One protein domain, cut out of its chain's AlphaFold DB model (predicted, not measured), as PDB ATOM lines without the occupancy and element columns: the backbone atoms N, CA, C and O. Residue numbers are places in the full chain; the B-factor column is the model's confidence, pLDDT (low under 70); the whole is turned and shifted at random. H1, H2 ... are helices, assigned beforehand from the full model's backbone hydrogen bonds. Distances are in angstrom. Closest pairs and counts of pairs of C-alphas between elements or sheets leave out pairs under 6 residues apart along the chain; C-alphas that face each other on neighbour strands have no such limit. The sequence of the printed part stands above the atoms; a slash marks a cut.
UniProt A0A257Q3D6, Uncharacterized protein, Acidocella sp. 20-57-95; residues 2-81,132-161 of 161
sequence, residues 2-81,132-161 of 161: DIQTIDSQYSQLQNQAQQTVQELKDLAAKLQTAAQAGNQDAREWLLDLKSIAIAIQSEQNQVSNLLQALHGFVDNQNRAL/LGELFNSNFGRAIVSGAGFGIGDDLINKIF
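Overview. This is residues 2 to 81 and 132 to 161 of the 161 residues of an uncharacterized protein of Acidocella sp. 20-57-95 (UniProt A0A257Q3D6). Two long helices, H2 and H1, make a long helical hairpin that meets near its turn and opens away from it. H5 packs on both of them, while H4, touching H1, and H3 make a small corner towards the hairpin's open end. The printed part has 110 residues, with five named helices in the order H1 to H5 and no named strand: all helix. It is a loose rod, with a radius of gyration of the C-alphas of 18.3 A and spans of 65 by 23 by 18 A.

Along the chain. Find C-alpha 40 at (21.275, -97.041, 88.807); from there H2, residues 40 to 80, runs 60.9 A. H1, residues 3 to 36, begins at (23.676, -99.388, 137.849) and runs 48.8 A. Next come H3, residues 132 to 137, H4, residues 139 to 145, and H5, residues 152 to 160, which ends at (13.661, -92.072, 105.406).

Arrangement. Start at the hairpin: residues 41 to 49 of H2 touch residues 28 to 35 of H1, closest at C-alphas 42 and 35, 5.0 A, with a shallow tilt of 20 degrees, opposite ways. H5 touches H2, closest at C-alphas 153 and 57, 4.2 A. It touches H1 too, closest at C-alphas 160 and 25, 6.0 A. H4 touches H1, closest at C-alphas 140 and 7, 6.1 A, about perpendicular at 78 degrees. H3 and H4 only just touch, only at the corner, with 3 pairs of C-alphas within 8 A, closest at C-alphas 135 and 141, 5.1 A. In all five helices every O i to N i+4 pair is within hydrogen-bond range.

Size, cuts and confidence. The C-alphas farthest apart, of Gly 38 and Leu 81, are 65.5 A apart. Residues 82 to 131 are not printed; C-alphas 81 and 132 are 13.0 A apart across this cut. Of the links printed whole, none is long. Look for pLDDT under 70 in 26 residues, among them 77 to 81 and 143 to 155.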
ATOM      1  N   ASP A   2      27.848-101.976 138.246       75.69
ATOM      2  CA  ASP A   2      26.982-101.040 138.978       75.69
ATOM      3  C   ASP A   2      25.945-100.371 138.066       75.69
ATOM      4  O   ASP A   2      26.221-100.116 136.892       75.69
ATOM      5  N   ILE A   3      24.765-100.041 138.603       65.94
ATOM      6  CA  ILE A   3      23.676 -99.388 137.849       65.94
ATOM      7  C   ILE A   3      24.117 -98.047 137.264       65.94
ATOM      8  O   ILE A   3      23.766 -97.729 136.135       65.94
ATOM      9  N   GLN A   4      24.952 -97.291 137.981       71.94
ATOM     10  CA  GLN A   4      25.511 -96.038 137.462       71.94
ATOM     11  C   GLN A   4      26.328 -96.254 136.181       71.94
ATOM     12  O   GLN A   4      26.278 -95.441 135.257       71.94
ATOM     13  N   THR A   5      27.053 -97.371 136.103       79.38
ATOM     14  CA  THR A   5      27.818 -97.750 134.912       79.38
ATOM     15  C   THR A   5      26.885 -98.137 133.764       79.38
ATOM     16  O   THR A   5      27.131 -97.735 132.629       79.38
ATOM     17  N   ILE A   6      25.792 -98.851 134.056       74.31
ATOM     18  CA  ILE A   6      24.755 -99.204 133.071       74.31
ATOM     19  C   ILE A   6      24.085 -97.939 132.516       74.31
ATOM     20  O   ILE A   6      23.966 -97.801 131.302       74.31
ATOM     21  N   ASP A   7      23.720 -96.983 133.372       74.00
ATOM     22  CA  ASP A   7      23.081 -95.728 132.958       74.00
ATOM     23  C   ASP A   7      24.002 -94.846 132.107       74.00
ATOM     24  O   ASP A   7      23.570 -94.278 131.102       74.00
ATOM     25  N   SER A   8      25.282 -94.754 132.475       80.31
ATOM     26  CA  SER A   8      26.277 -94.015 131.693       80.31
ATOM     27  C   SER A   8      26.463 -94.627 130.302       80.31
ATOM     28  O   SER A   8      26.391 -93.918 129.296       80.31
ATOM     29  N   GLN A   9      26.622 -95.954 130.226       78.06
ATOM     30  CA  GLN A   9      26.747 -96.666 128.951       78.06
ATOM     31  C   GLN A   9      25.472 -96.558 128.108       78.06
ATOM     32  O   GLN A   9      25.554 -96.358 126.899       78.06
ATOM     33  N   TYR A  10      24.295 -96.618 128.734       75.38
ATOM     34  CA  TYR A  10      23.018 -96.466 128.044       75.38
ATOM     35  C   TYR A  10      22.838 -95.064 127.455       75.38
ATOM     36  O   TYR A  10      22.455 -94.929 126.295       75.38
ATOM     37  N   SER A  11      23.170 -94.016 128.213       80.62
ATOM     38  CA  SER A  11      23.134 -92.632 127.723       80.62
ATOM     39  C   SER A  11      24.110 -92.415 126.562       80.62
ATOM     40  O   SER A  11      23.769 -91.794 125.553       80.62
ATOM     41  N   GLN A  12      25.321 -92.974 126.648       85.00
ATOM     42  CA  GLN A  12      26.285 -92.931 125.543       85.00
ATOM     43  C   GLN A  12      25.754 -93.640 124.298       85.00
ATOM     44  O   GLN A  12      25.791 -93.066 123.210       85.00
ATOM     45  N   LEU A  13      25.201 -94.843 124.463       80.88
ATOM     46  CA  LEU A  13      24.577 -95.597 123.381       80.88
ATOM     47  C   LEU A  13      23.414 -94.811 122.755       80.88
ATOM     48  O   LEU A  13      23.244 -94.822 121.539       80.88
ATOM     49  N   GLN A  14      22.631 -94.099 123.571       77.81
ATOM     50  CA  GLN A  14      21.478 -93.327 123.109       77.81
ATOM     51  C   GLN A  14      21.908 -92.169 122.220       77.81
ATOM     52  O   GLN A  14      21.344 -91.978 121.142       77.81
ATOM     53  N   ASN A  15      22.942 -91.442 122.636       84.56
ATOM     54  CA  ASN A  15      23.516 -90.369 121.833       84.56
ATOM     55  C   ASN A  15      24.133 -90.904 120.535       84.56
ATOM     56  O   ASN A  15      23.888 -90.350 119.465       84.56
ATOM     57  N   GLN A  16      24.878 -92.011 120.611       85.50
ATOM     58  CA  GLN A  16      25.470 -92.639 119.429       85.50
ATOM     59  C   GLN A  16      24.403 -93.071 118.427       85.50
ATOM     60  O   GLN A  16      24.521 -92.769 117.245       85.50
ATOM     61  N   ALA A  17      23.326 -93.706 118.883       80.62
ATOM     62  CA  ALA A  17      22.293 -94.159 117.968       80.62
ATOM     63  C   ALA A  17      21.518 -92.999 117.326       80.62
ATOM     64  O   ALA A  17      21.169 -93.094 116.153       80.62
ATOM     65  N   GLN A  18      21.294 -91.883 118.034       81.69
ATOM     66  CA  GLN A  18      20.730 -90.676 117.412       81.69
ATOM     67  C   GLN A  18      21.633 -90.135 116.297       81.69
ATOM     68  O   GLN A  18      21.141 -89.769 115.229       81.69
ATOM     69  N   GLN A  19      22.948 -90.126 116.522       87.81
ATOM     70  CA  GLN A  19      23.910 -89.721 115.503       87.81
ATOM     71  C   GLN A  19      23.891 -90.679 114.303       87.81
ATOM     72  O   GLN A  19      23.770 -90.226 113.168       87.81
ATOM     73  N   THR A  20      23.916 -91.993 114.541       86.50
ATOM     74  CA  THR A  20      23.832 -93.009 113.482       86.50
ATOM     75  C   THR A  20      22.569 -92.840 112.636       86.50
ATOM     76  O   THR A  20      22.625 -92.914 111.413       86.50
ATOM     77  N   VAL A  21      21.424 -92.542 113.257       83.94
ATOM     78  CA  VAL A  21      20.167 -92.262 112.542       83.94
ATOM     79  C   VAL A  21      20.288 -91.050 111.633       83.94
ATOM     80  O   VAL A  21      19.776 -91.075 110.515       83.94
ATOM     81  N   GLN A  22      20.929 -89.984 112.109       86.44
ATOM     82  CA  GLN A  22      21.121 -88.787 111.303       86.44
ATOM     83  C   GLN A  22      22.034 -89.071 110.108       86.44
ATOM     84  O   GLN A  22      21.707 -88.692 108.987       86.44
ATOM     85  N   GLU A  23      23.121 -89.809 110.320       90.19
ATOM     86  CA  GLU A  23      24.030 -90.218 109.245       90.19
ATOM     87  C   GLU A  23      23.325 -91.108 108.206       90.19
ATOM     88  O   GLU A  23      23.508 -90.912 107.003       90.19
ATOM     89  N   LEU A  24      22.451 -92.024 108.643       88.19
ATOM     90  CA  LEU A  24      21.613 -92.824 107.742       88.19
ATOM     91  C   LEU A  24      20.632 -91.963 106.935       88.19
ATOM     92  O   LEU A  24      20.472 -92.195 105.736       88.19
ATOM     93  N   LYS A  25      19.993 -90.965 107.559       87.62
ATOM     94  CA  LYS A  25      19.092 -90.020 106.873       87.62
ATOM     95  C   LYS A  25      19.833 -89.225 105.804       87.62
ATOM     96  O   LYS A  25      19.374 -89.135 104.665       87.62
ATOM     97  N   ASP A  26      20.998 -88.693 106.152       93.19
ATOM     98  CA  ASP A  26      21.820 -87.907 105.235       93.19
ATOM     99  C   ASP A  26      22.320 -88.763 104.063       93.19
ATOM    100  O   ASP A  26      22.343 -88.307 102.915       93.19
ATOM    101  N   LEU A  27      22.697 -90.018 104.329       93.56
ATOM    102  CA  LEU A  27      23.072 -90.974 103.292       93.56
ATOM    103  C   LEU A  27      21.892 -91.277 102.363       93.56
ATOM    104  O   LEU A  27      22.050 -91.198 101.143       93.56
ATOM    105  N   ALA A  28      20.711 -91.557 102.912       91.31
ATOM    106  CA  ALA A  28      19.516 -91.823 102.119       91.31
ATOM    107  C   ALA A  28      19.169 -90.654 101.189       91.31
ATOM    108  O   ALA A  28      18.919 -90.867 100.005       91.31
ATOM    109  N   ALA A  29      19.231 -89.415 101.685       93.00
ATOM    110  CA  ALA A  29      18.959 -88.221 100.885       93.00
ATOM    111  C   ALA A  29      19.946 -88.058  99.714       93.00
ATOM    112  O   ALA A  29      19.553 -87.742  98.583       93.00
ATOM    113  N   LYS A  30      21.240 -88.317  99.953       95.12
ATOM    114  CA  LYS A  30      22.273 -88.296  98.902       95.12
ATOM    115  C   LYS A  30      22.017 -89.372  97.851       95.12
ATOM    116  O   LYS A  30      22.064 -89.081  96.656       95.12
ATOM    117  N   LEU A  31      21.707 -90.593  98.288       94.69
ATOM    118  CA  LEU A  31      21.397 -91.704  97.393       94.69
ATOM    119  C   LEU A  31      20.123 -91.442  96.583       94.69
ATOM    120  O   LEU A  31      20.102 -91.690  95.382       94.69
ATOM    121  N   GLN A  32      19.093 -90.855  97.192       91.81
ATOM    122  CA  GLN A  32      17.865 -90.462  96.504       91.81
ATOM    123  C   GLN A  32      18.128 -89.415  95.422       91.81
ATOM    124  O   GLN A  32      17.639 -89.553  94.301       91.81
ATOM    125  N   THR A  33      18.958 -88.414  95.716       95.69
ATOM    126  CA  THR A  33      19.365 -87.399  94.734       95.69
ATOM    127  C   THR A  33      20.117 -88.037  93.563       95.69
ATOM    128  O   THR A  33      19.811 -87.769  92.402       95.69
ATOM    129  N   ALA A  34      21.062 -88.938  93.846       95.50
ATOM    130  CA  ALA A  34      21.807 -89.657  92.816       95.50
ATOM    131  C   ALA A  34      20.898 -90.569  91.967       95.50
ATOM    132  O   ALA A  34      21.001 -90.585  90.740       95.50
ATOM    133  N   ALA A  35      19.956 -91.270  92.599       93.62
ATOM    134  CA  ALA A  35      18.971 -92.118  91.933       93.62
ATOM    135  C   ALA A  35      18.039 -91.330  90.994       93.62
ATOM    136  O   ALA A  35      17.682 -91.817  89.911       93.62
ATOM    137  N   GLN A  36      17.652 -90.114  91.397       92.81
ATOM    138  CA  GLN A  36      16.878 -89.175  90.576       92.81
ATOM    139  C   GLN A  36      17.702 -88.624  89.407       92.81
ATOM    140  O   GLN A  36      17.165 -88.456  88.316       92.81
ATOM    141  N   ALA A  37      19.010 -88.430  89.598       95.69
ATOM    142  CA  ALA A  37      19.944 -88.044  88.539       95.69
ATOM    143  C   ALA A  37      20.235 -89.171  87.523       95.69
ATOM    144  O   ALA A  37      21.001 -88.967  86.583       95.69
ATOM    145  N   GLY A  38      19.626 -90.351  87.686       94.25
ATOM    146  CA  GLY A  38      19.752 -91.481  86.762       94.25
ATOM    147  C   GLY A  38      20.830 -92.496  87.140       94.25
ATOM    148  O   GLY A  38      21.053 -93.435  86.380       94.25
ATOM    149  N   ASN A  39      21.470 -92.356  88.306       96.25
ATOM    150  CA  ASN A  39      22.402 -93.360  88.810       96.25
ATOM    151  C   ASN A  39      21.628 -94.634  89.208       96.25
ATOM    152  O   ASN A  39      20.755 -94.589  90.080       96.25
ATOM    153  N   GLN A  40      21.920 -95.753  88.541       92.44
ATOM    154  CA  GLN A  40      21.275 -97.041  88.807       92.44
ATOM    155  C   GLN A  40      21.782 -97.677  90.106       92.44
ATOM    156  O   GLN A  40      20.957 -98.106  90.907       92.44
ATOM    157  N   ASP A  41      23.088 -97.616  90.374       95.75
ATOM    158  CA  ASP A  41      23.701 -98.133  91.606       95.75
ATOM    159  C   ASP A  41      23.092 -97.467  92.847       95.75
ATOM    160  O   ASP A  41      22.766 -98.121  93.832       95.75
ATOM    161  N   ALA A  42      22.824 -96.159  92.781       94.12
ATOM    162  CA  ALA A  42      22.196 -95.429  93.882       94.12
ATOM    163  C   ALA A  42      20.775 -95.923  94.210       94.12
ATOM    164  O   ALA A  42      20.333 -95.812  95.353       94.12
ATOM    165  N   ARG A  43      20.050 -96.475  93.226       90.75
ATOM    166  CA  ARG A  43      18.731 -97.086  93.454       90.75
ATOM    167  C   ARG A  43      18.862 -98.419  94.174       90.75
ATOM    168  O   ARG A  43      18.068 -98.683  95.069       90.75
ATOM    169  N   GLU A  44      19.856 -99.221  93.808       93.69
ATOM    170  CA  GLU A  44      20.156-100.484  94.490       93.69
ATOM    171  C   GLU A  44      20.612-100.223  95.928       93.69
ATOM    172  O   GLU A  44      20.047-100.778  96.867       93.69
ATOM    173  N   TRP A  45      21.502 -99.249  96.130       94.94
ATOM    174  CA  TRP A  45      21.961 -98.862  97.464       94.94
ATOM    175  C   TRP A  45      20.840 -98.317  98.358       94.94
ATOM    176  O   TRP A  45      20.888 -98.505  99.572       94.94
ATOM    177  N   LEU A  46      19.801 -97.678  97.803       92.31
ATOM    178  CA  LEU A  46      18.607 -97.312  98.581       92.31
ATOM    179  C   LEU A  46      17.827 -98.538  99.068       92.31
ATOM    180  O   LEU A  46      17.296 -98.515 100.178       92.31
ATOM    181  N   LEU A  47      17.747 -99.596  98.257       92.00
ATOM    182  CA  LEU A  47      17.095-100.850  98.644       92.00
ATOM    183  C   LEU A  47      17.904-101.579  99.724       92.00
ATOM    184  O   LEU A  47      17.325-102.086 100.690       92.00
ATOM    185  N   ASP A  48      19.230-101.561  99.612       93.06
ATOM    186  CA  ASP A  48      20.126-102.101 100.635       93.06
ATOM    187  C   ASP A  48      19.995-101.319 101.947       93.06
ATOM    188  O   ASP A  48      19.812-101.907 103.015       93.06
ATOM    189  N   LEU A  49      19.979 -99.984 101.874       91.81
ATOM    190  CA  LEU A  49      19.797 -99.118 103.039       91.81
ATOM    191  C   LEU A  49      18.448 -99.361 103.728       91.81
ATOM    192  O   LEU A  49      18.373 -99.391 104.957       91.81
ATOM    193  N   LYS A  50      17.385 -99.595 102.949       88.06
ATOM    194  CA  LYS A  50      16.072 -99.976 103.483       88.06
ATOM    195  C   LYS A  50      16.123-101.322 104.201       88.06
ATOM    196  O   LYS A  50      15.543-101.463 105.275       88.06
ATOM    197  N   SER A  51      16.834-102.295 103.640       90.19
ATOM    198  CA  SER A  51      17.006-103.618 104.249       90.19
ATOM    199  C   SER A  51      17.765-103.534 105.575       90.19
ATOM    200  O   SER A  51      17.357-104.158 106.553       90.19
ATOM    201  N   ILE A  52      18.804-102.696 105.647       89.25
ATOM    202  CA  ILE A  52      19.531-102.406 106.891       89.25
ATOM    203  C   ILE A  52      18.606-101.743 107.921       89.25
ATOM    204  O   ILE A  52      18.581-102.159 109.077       89.25
ATOM    205  N   ALA A  53      17.796-100.759 107.516       85.81
ATOM    206  CA  ALA A  53      16.852-100.099 108.421       85.81
ATOM    207  C   ALA A  53      15.820-101.085 109.010       85.81
ATOM    208  O   ALA A  53      15.535-101.040 110.207       85.81
ATOM    209  N   ILE A  54      15.320-102.026 108.200       87.25
ATOM    210  CA  ILE A  54      14.425-103.106 108.650       87.25
ATOM    211  C   ILE A  54      15.147-104.072 109.600       87.25
ATOM    212  O   ILE A  54      14.571-104.489 110.606       87.25
ATOM    213  N   ALA A  55      16.407-104.419 109.321       87.06
ATOM    214  CA  ALA A  55      17.200-105.269 110.206       87.06
ATOM    215  C   ALA A  55      17.379-104.625 111.592       87.06
ATOM    216  O   ALA A  55      17.135-105.285 112.601       87.06
ATOM    217  N   ILE A  56      17.680-103.322 111.646       83.69
ATOM    218  CA  ILE A  56      17.792-102.552 112.898       83.69
ATOM    219  C   ILE A  56      16.458-102.535 113.664       83.69
ATOM    220  O   ILE A  56      16.435-102.709 114.885       83.69
ATOM    221  N   GLN A  57      15.330-102.367 112.966       78.50
ATOM    222  CA  GLN A  57      13.998-102.435 113.580       78.50
ATOM    223  C   GLN A  57      13.713-103.831 114.170       78.50
ATOM    224  O   GLN A  57      13.173-103.953 115.270       78.50
ATOM    225  N   SER A  58      14.095-104.896 113.463       82.06
ATOM    226  CA  SER A  58      13.933-106.278 113.929       82.06
ATOM    227  C   SER A  58      14.811-106.591 115.144       82.06
ATOM    228  O   SER A  58      14.332-107.185 116.111       82.06
ATOM    229  N   GLU A  59      16.070-106.148 115.145       81.06
ATOM    230  CA  GLU A  59      16.969-106.299 116.296       81.06
ATOM    231  C   GLU A  59      16.412-105.607 117.542       81.06
ATOM    232  O   GLU A  59      16.441-106.192 118.624       81.06
ATOM    233  N   GLN A  60      15.807-104.423 117.409       73.56
ATOM    234  CA  GLN A  60      15.121-103.771 118.531       73.56
ATOM    235  C   GLN A  60      13.986-104.622 119.107       73.56
ATOM    236  O   GLN A  60      13.863-104.724 120.329       73.56
ATOM    237  N   ASN A  61      13.192-105.283 118.261       76.25
ATOM    238  CA  ASN A  61      12.147-106.195 118.730       76.25
ATOM    239  C   ASN A  61      12.733-107.407 119.468       76.25
ATOM    240  O   ASN A  61      12.201-107.824 120.498       76.25
ATOM    241  N   GLN A  62      13.852-107.955 118.989       79.50
ATOM    242  CA  GLN A  62      14.549-109.052 119.667       79.50
ATOM    243  C   GLN A  62      15.116-108.616 121.021       79.50
ATOM    244  O   GLN A  62      14.967-109.339 122.006       79.50
ATOM    245  N   VAL A  63      15.698-107.417 121.094       78.56
ATOM    246  CA  VAL A  63      16.183-106.826 122.346       78.56
ATOM    247  C   VAL A  63      15.021-106.591 123.312       78.56
ATOM    248  O   VAL A  63      15.132-106.949 124.480       78.56
ATOM    249  N   SER A  64      13.877-106.089 122.839       71.06
ATOM    250  CA  SER A  64      12.661-105.944 123.654       71.06
ATOM    251  C   SER A  64      12.194-107.285 124.235       71.06
ATOM    252  O   SER A  64      11.944-107.392 125.436       71.06
ATOM    253  N   ASN A  65      12.152-108.343 123.420       79.88
ATOM    254  CA  ASN A  65      11.784-109.685 123.882       79.88
ATOM    255  C   ASN A  65      12.787-110.242 124.901       79.88
ATOM    256  O   ASN A  65      12.391-110.850 125.896       79.88
ATOM    257  N   LEU A  66      14.085-110.012 124.685       81.31
ATOM    258  CA  LEU A  66      15.127-110.399 125.633       81.31
ATOM    259  C   LEU A  66      14.942-109.690 126.979       81.31
ATOM    260  O   LEU A  66      15.060-110.321 128.026       81.31
ATOM    261  N   LEU A  67      14.610-108.401 126.965       74.75
ATOM    262  CA  LEU A  67      14.362-107.620 128.177       74.75
ATOM    263  C   LEU A  67      13.126-108.117 128.933       74.75
ATOM    264  O   LEU A  67      13.178-108.261 130.153       74.75
ATOM    265  N   GLN A  68      12.049-108.461 128.225       75.25
ATOM    266  CA  GLN A  68      10.869-109.090 128.827       75.25
ATOM    267  C   GLN A  68      11.203-110.453 129.452       75.25
ATOM    268  O   GLN A  68      10.766-110.750 130.566       75.25
ATOM    269  N   ALA A  69      12.016-111.268 128.775       79.75
ATOM    270  CA  ALA A  69      12.475-112.551 129.306       79.75
ATOM    271  C   ALA A  69      13.356-112.371 130.554       79.75
ATOM    272  O   ALA A  69      13.200-113.102 131.535       79.75
ATOM    273  N   LEU A  70      14.238-111.366 130.553       74.38
ATOM    274  CA  LEU A  70      15.058-111.006 131.708       74.38
ATOM    275  C   LEU A  70      14.203-110.508 132.880       74.38
ATOM    276  O   LEU A  70      14.461-110.917 134.009       74.38
ATOM    277  N   HIS A  71      13.160-109.705 132.642       70.62
ATOM    278  CA  HIS A  71      12.209-109.298 133.687       70.62
ATOM    279  C   HIS A  71      11.540-110.513 134.340       70.62
ATOM    280  O   HIS A  71      11.565-110.641 135.562       70.62
ATOM    281  N   GLY A  72      11.023-111.450 133.538       74.56
ATOM    282  CA  GLY A  72      10.413-112.675 134.060       74.56
ATOM    283  C   GLY A  72      11.393-113.540 134.860       74.56
ATOM    284  O   GLY A  72      11.032-114.104 135.895       74.56
ATOM    285  N   PHE A  73      12.651-113.618 134.419       79.44
ATOM    286  CA  PHE A  73      13.703-114.335 135.140       79.44
ATOM    287  C   PHE A  73      14.027-113.682 136.491       79.44
ATOM    288  O   PHE A  73      14.095-114.373 137.510       79.44
ATOM    289  N   VAL A  74      14.194-112.358 136.513       75.00
ATOM    290  CA  VAL A  74      14.555-111.613 137.725       75.00
ATOM    291  C   VAL A  74      13.407-111.588 138.738       75.00
ATOM    292  O   VAL A  74      13.660-111.775 139.927       75.00
ATOM    293  N   ASP A  75      12.150-111.462 138.306       71.19
ATOM    294  CA  ASP A  75      10.988-111.553 139.205       71.19
ATOM    295  C   ASP A  75      10.876-112.934 139.866       71.19
ATOM    296  O   ASP A  75      10.637-113.036 141.077       71.19
ATOM    297  N   ASN A  76      11.117-114.009 139.107       76.44
ATOM    298  CA  ASN A  76      11.173-115.362 139.665       76.44
ATOM    299  C   ASN A  76      12.319-115.518 140.672       76.44
ATOM    300  O   ASN A  76      12.131-116.121 141.732       76.44
ATOM    301  N   GLN A  77      13.490-114.953 140.376       69.38
ATOM    302  CA  GLN A  77      14.635-114.979 141.283       69.38
ATOM    303  C   GLN A  77      14.371-114.171 142.565       69.38
ATOM    304  O   GLN A  77      14.721-114.615 143.656       69.38
ATOM    305  N   ASN A  78      13.707-113.018 142.460       62.72
ATOM    306  CA  ASN A  78      13.412-112.158 143.602       62.72
ATOM    307  C   ASN A  78      12.336-112.766 144.521       62.72
ATOM    308  O   ASN A  78      12.465-112.700 145.742       62.72
ATOM    309  N   ARG A  79      11.314-113.446 143.975       63.84
ATOM    310  CA  ARG A  79      10.370-114.233 144.801       63.84
ATOM    311  C   ARG A  79      11.058-115.362 145.563       63.84
ATOM    312  O   ARG A  79      10.640-115.655 146.680       63.84
ATOM    313  N   ALA A  80      12.098-115.971 144.999       62.62
ATOM    314  CA  ALA A  80      12.871-117.002 145.686       62.62
ATOM    315  C   ALA A  80      13.746-116.447 146.831       62.62
ATOM    316  O   ALA A  80      14.142-117.207 147.710       62.62
ATOM    317  N   LEU A  81      14.019-115.136 146.845       56.75
ATOM    318  CA  LEU A  81      14.826-114.453 147.862       56.75
ATOM    319  C   LEU A  81      13.993-113.679 148.903       56.75
ATOM    320  O   LEU A  81      14.580-113.070 149.796       56.75
ATOM    321  N   LEU A 132      17.163-103.674 141.719       63.91
ATOM    322  CA  LEU A 132      15.914-103.434 140.990       63.91
ATOM    323  C   LEU A 132      15.308-102.045 141.232       63.91
ATOM    324  O   LEU A 132      14.923-101.380 140.278       63.91
ATOM    325  N   GLY A 133      15.238-101.574 142.478       65.06
ATOM    326  CA  GLY A 133      14.716-100.239 142.784       65.06
ATOM    327  C   GLY A 133      15.568 -99.128 142.168       65.06
ATOM    328  O   GLY A 133      15.031 -98.122 141.712       65.06
ATOM    329  N   GLU A 134      16.883 -99.337 142.088       65.00
ATOM    330  CA  GLU A 134      17.810 -98.422 141.417       65.00
ATOM    331  C   GLU A 134      17.707 -98.517 139.889       65.00
ATOM    332  O   GLU A 134      17.695 -97.482 139.228       65.00
ATOM    333  N   LEU A 135      17.533 -99.720 139.326       73.38
ATOM    334  CA  LEU A 135      17.312 -99.934 137.893       73.38
ATOM    335  C   LEU A 135      16.017 -99.266 137.410       73.38
ATOM    336  O   LEU A 135      16.045 -98.520 136.443       73.38
ATOM    337  N   PHE A 136      14.892 -99.464 138.102       73.81
ATOM    338  CA  PHE A 136      13.612 -98.818 137.765       73.81
ATOM    339  C   PHE A 136      13.671 -97.287 137.860       73.81
ATOM    340  O   PHE A 136      12.913 -96.588 137.187       73.81
ATOM    341  N   ASN A 137      14.556 -96.756 138.704       72.12
ATOM    342  CA  ASN A 137      14.761 -95.320 138.855       72.12
ATOM    343  C   ASN A 137      15.753 -94.751 137.823       72.12
ATOM    344  O   ASN A 137      15.806 -93.537 137.626       72.12
ATOM    345  N   SER A 138      16.504 -95.632 137.164       71.69
ATOM    346  CA  SER A 138      17.511 -95.335 136.156       71.69
ATOM    347  C   SER A 138      16.862 -94.923 134.829       71.69
ATOM    348  O   SER A 138      15.721 -95.291 134.528       71.69
ATOM    349  N   ASN A 139      17.574 -94.141 134.015       69.94
ATOM    350  CA  ASN A 139      17.057 -93.729 132.702       69.94
ATOM    351  C   ASN A 139      16.797 -94.942 131.802       69.94
ATOM    352  O   ASN A 139      15.811 -94.955 131.065       69.94
ATOM    353  N   PHE A 140      17.638 -95.975 131.918       77.00
ATOM    354  CA  PHE A 140      17.410 -97.265 131.283       77.00
ATOM    355  C   PHE A 140      16.120 -97.917 131.790       77.00
ATOM    356  O   PHE A 140      15.219 -98.155 130.991       77.00
ATOM    357  N   GLY A 141      15.957 -98.162 133.095       70.88
ATOM    358  CA  GLY A 141      14.760 -98.863 133.574       70.88
ATOM    359  C   GLY A 141      13.471 -98.086 133.329       70.88
ATOM    360  O   GLY A 141      12.464 -98.691 132.978       70.88
ATOM    361  N   ARG A 142      13.489 -96.750 133.389       73.25
ATOM    362  CA  ARG A 142      12.328 -95.929 133.007       73.25
ATOM    363  C   ARG A 142      12.007 -96.019 131.518       73.25
ATOM    364  O   ARG A 142      10.832 -96.136 131.177       73.25
ATOM    365  N   ALA A 143      13.008 -95.985 130.636       67.25
ATOM    366  CA  ALA A 143      12.808 -96.138 129.192       67.25
ATOM    367  C   ALA A 143      12.239 -97.523 128.848       67.25
ATOM    368  O   ALA A 143      11.315 -97.653 128.050       67.25
ATOM    369  N   ILE A 144      12.730 -98.553 129.527       66.12
ATOM    370  CA  ILE A 144      12.291 -99.936 129.349       66.12
ATOM    371  C   ILE A 144      10.859-100.123 129.877       66.12
ATOM    372  O   ILE A 144      10.015-100.697 129.195       66.12
ATOM    373  N   VAL A 145      10.551 -99.594 131.065       65.44
ATOM    374  CA  VAL A 145       9.239 -99.736 131.728       65.44
ATOM    375  C   VAL A 145       8.144 -98.925 131.054       65.44
ATOM    376  O   VAL A 145       7.005 -99.372 130.980       65.44
ATOM    377  N   SER A 146       8.474 -97.743 130.542       69.19
ATOM    378  CA  SER A 146       7.514 -96.926 129.794       69.19
ATOM    379  C   SER A 146       7.247 -97.461 128.384       69.19
ATOM    380  O   SER A 146       6.418 -96.896 127.677       69.19
ATOM    381  N   GLY A 147       7.949 -98.516 127.945       57.38
ATOM    382  CA  GLY A 147       7.930 -98.961 126.551       57.38
ATOM    383  C   GLY A 147       8.555 -97.939 125.593       57.38
ATOM    384  O   GLY A 147       8.614 -98.186 124.392       57.38
ATOM    385  N   ALA A 148       9.073 -96.824 126.116       58.78
ATOM    386  CA  ALA A 148       9.856 -95.834 125.395       58.78
ATOM    387  C   ALA A 148      11.310 -96.303 125.262       58.78
ATOM    388  O   ALA A 148      12.245 -95.546 125.528       58.78
ATOM    389  N   GLY A 149      11.499 -97.567 124.857       62.09
ATOM    390  CA  GLY A 149      12.803 -98.076 124.440       62.09
ATOM    391  C   GLY A 149      13.387 -97.210 123.320       62.09
ATOM    392  O   GLY A 149      12.781 -96.227 122.899       62.09
ATOM    393  N   PHE A 150      14.571 -97.559 122.811       63.69
ATOM    394  CA  PHE A 150      15.154 -96.897 121.637       63.69
ATOM    395  C   PHE A 150      14.169 -96.987 120.454       63.69
ATOM    396  O   PHE A 150      14.286 -97.888 119.641       63.69
ATOM    397  N   GLY A 151      13.200 -96.075 120.327       59.09
ATOM    398  CA  GLY A 151      12.180 -96.033 119.268       59.09
ATOM    399  C   GLY A 151      12.757 -95.592 117.926       59.09
ATOM    400  O   GLY A 151      12.103 -94.942 117.119       59.09
ATOM    401  N   ILE A 152      14.034 -95.895 117.727       64.06
ATOM    402  CA  ILE A 152      14.847 -95.448 116.623       64.06
ATOM    403  C   ILE A 152      14.463 -96.204 115.353       64.06
ATOM    404  O   ILE A 152      14.435 -95.592 114.295       64.06
ATOM    405  N   GLY A 153      14.134 -97.498 115.436       60.06
ATOM    406  CA  GLY A 153      13.838 -98.306 114.250       60.06
ATOM    407  C   GLY A 153      12.557 -97.875 113.533       60.06
ATOM    408  O   GLY A 153      12.551 -97.751 112.310       60.06
ATOM    409  N   ASP A 154      11.496 -97.591 114.291       63.66
ATOM    410  CA  ASP A 154      10.193 -97.191 113.737       63.66
ATOM    411  C   ASP A 154      10.232 -95.774 113.138       63.66
ATOM    412  O   ASP A 154       9.713 -95.515 112.053       63.66
ATOM    413  N   ASP A 155      10.944 -94.862 113.806       67.06
ATOM    414  CA  ASP A 155      11.161 -93.495 113.335       67.06
ATOM    415  C   ASP A 155      12.075 -93.433 112.102       67.06
ATOM    416  O   ASP A 155      11.896 -92.587 111.228       67.06
ATOM    417  N   LEU A 156      13.066 -94.325 112.022       70.44
ATOM    418  CA  LEU A 156      14.043 -94.364 110.938       70.44
ATOM    419  C   LEU A 156      13.389 -94.739 109.608       70.44
ATOM    420  O   LEU A 156      13.594 -94.033 108.625       70.44
ATOM    421  N   ILE A 157      12.588 -95.810 109.573       69.62
ATOM    422  CA  ILE A 157      11.914 -96.228 108.337       69.62
ATOM    423  C   ILE A 157      10.913 -95.161 107.898       69.62
ATOM    424  O   ILE A 157      11.002 -94.711 106.763       69.62
ATOM    425  N   ASN A 158      10.045 -94.697 108.805       74.50
ATOM    426  CA  ASN A 158       8.999 -93.718 108.488       74.50
ATOM    427  C   ASN A 158       9.538 -92.338 108.069       74.50
ATOM    428  O   ASN A 158       8.844 -91.591 107.383       74.50
ATOM    429  N   LYS A 159      10.744 -91.948 108.513       68.75
ATOM    430  CA  LYS A 159      11.353 -90.657 108.141       68.75
ATOM    431  C   LYS A 159      12.262 -90.725 106.920       68.75
ATOM    432  O   LYS A 159      12.572 -89.667 106.376       68.75
ATOM    433  N   ILE A 160      12.743 -91.908 106.540       69.56
ATOM    434  CA  ILE A 160      13.661 -92.072 105.406       69.56
ATOM    435  C   ILE A 160      12.933 -92.529 104.137       69.56
ATOM    436  O   ILE A 160      13.300 -92.083 103.048       69.56
ATOM    437  N   PHE A 161      11.941 -93.413 104.259       70.25
ATOM    438  CA  PHE A 161      11.275 -94.078 103.136       70.25
ATOM    439  C   PHE A 161       9.768 -93.838 103.150       70.25
ATOM    440  O   PHE A 161       9.208 -93.742 102.035       70.25
TER     441      PHE A 161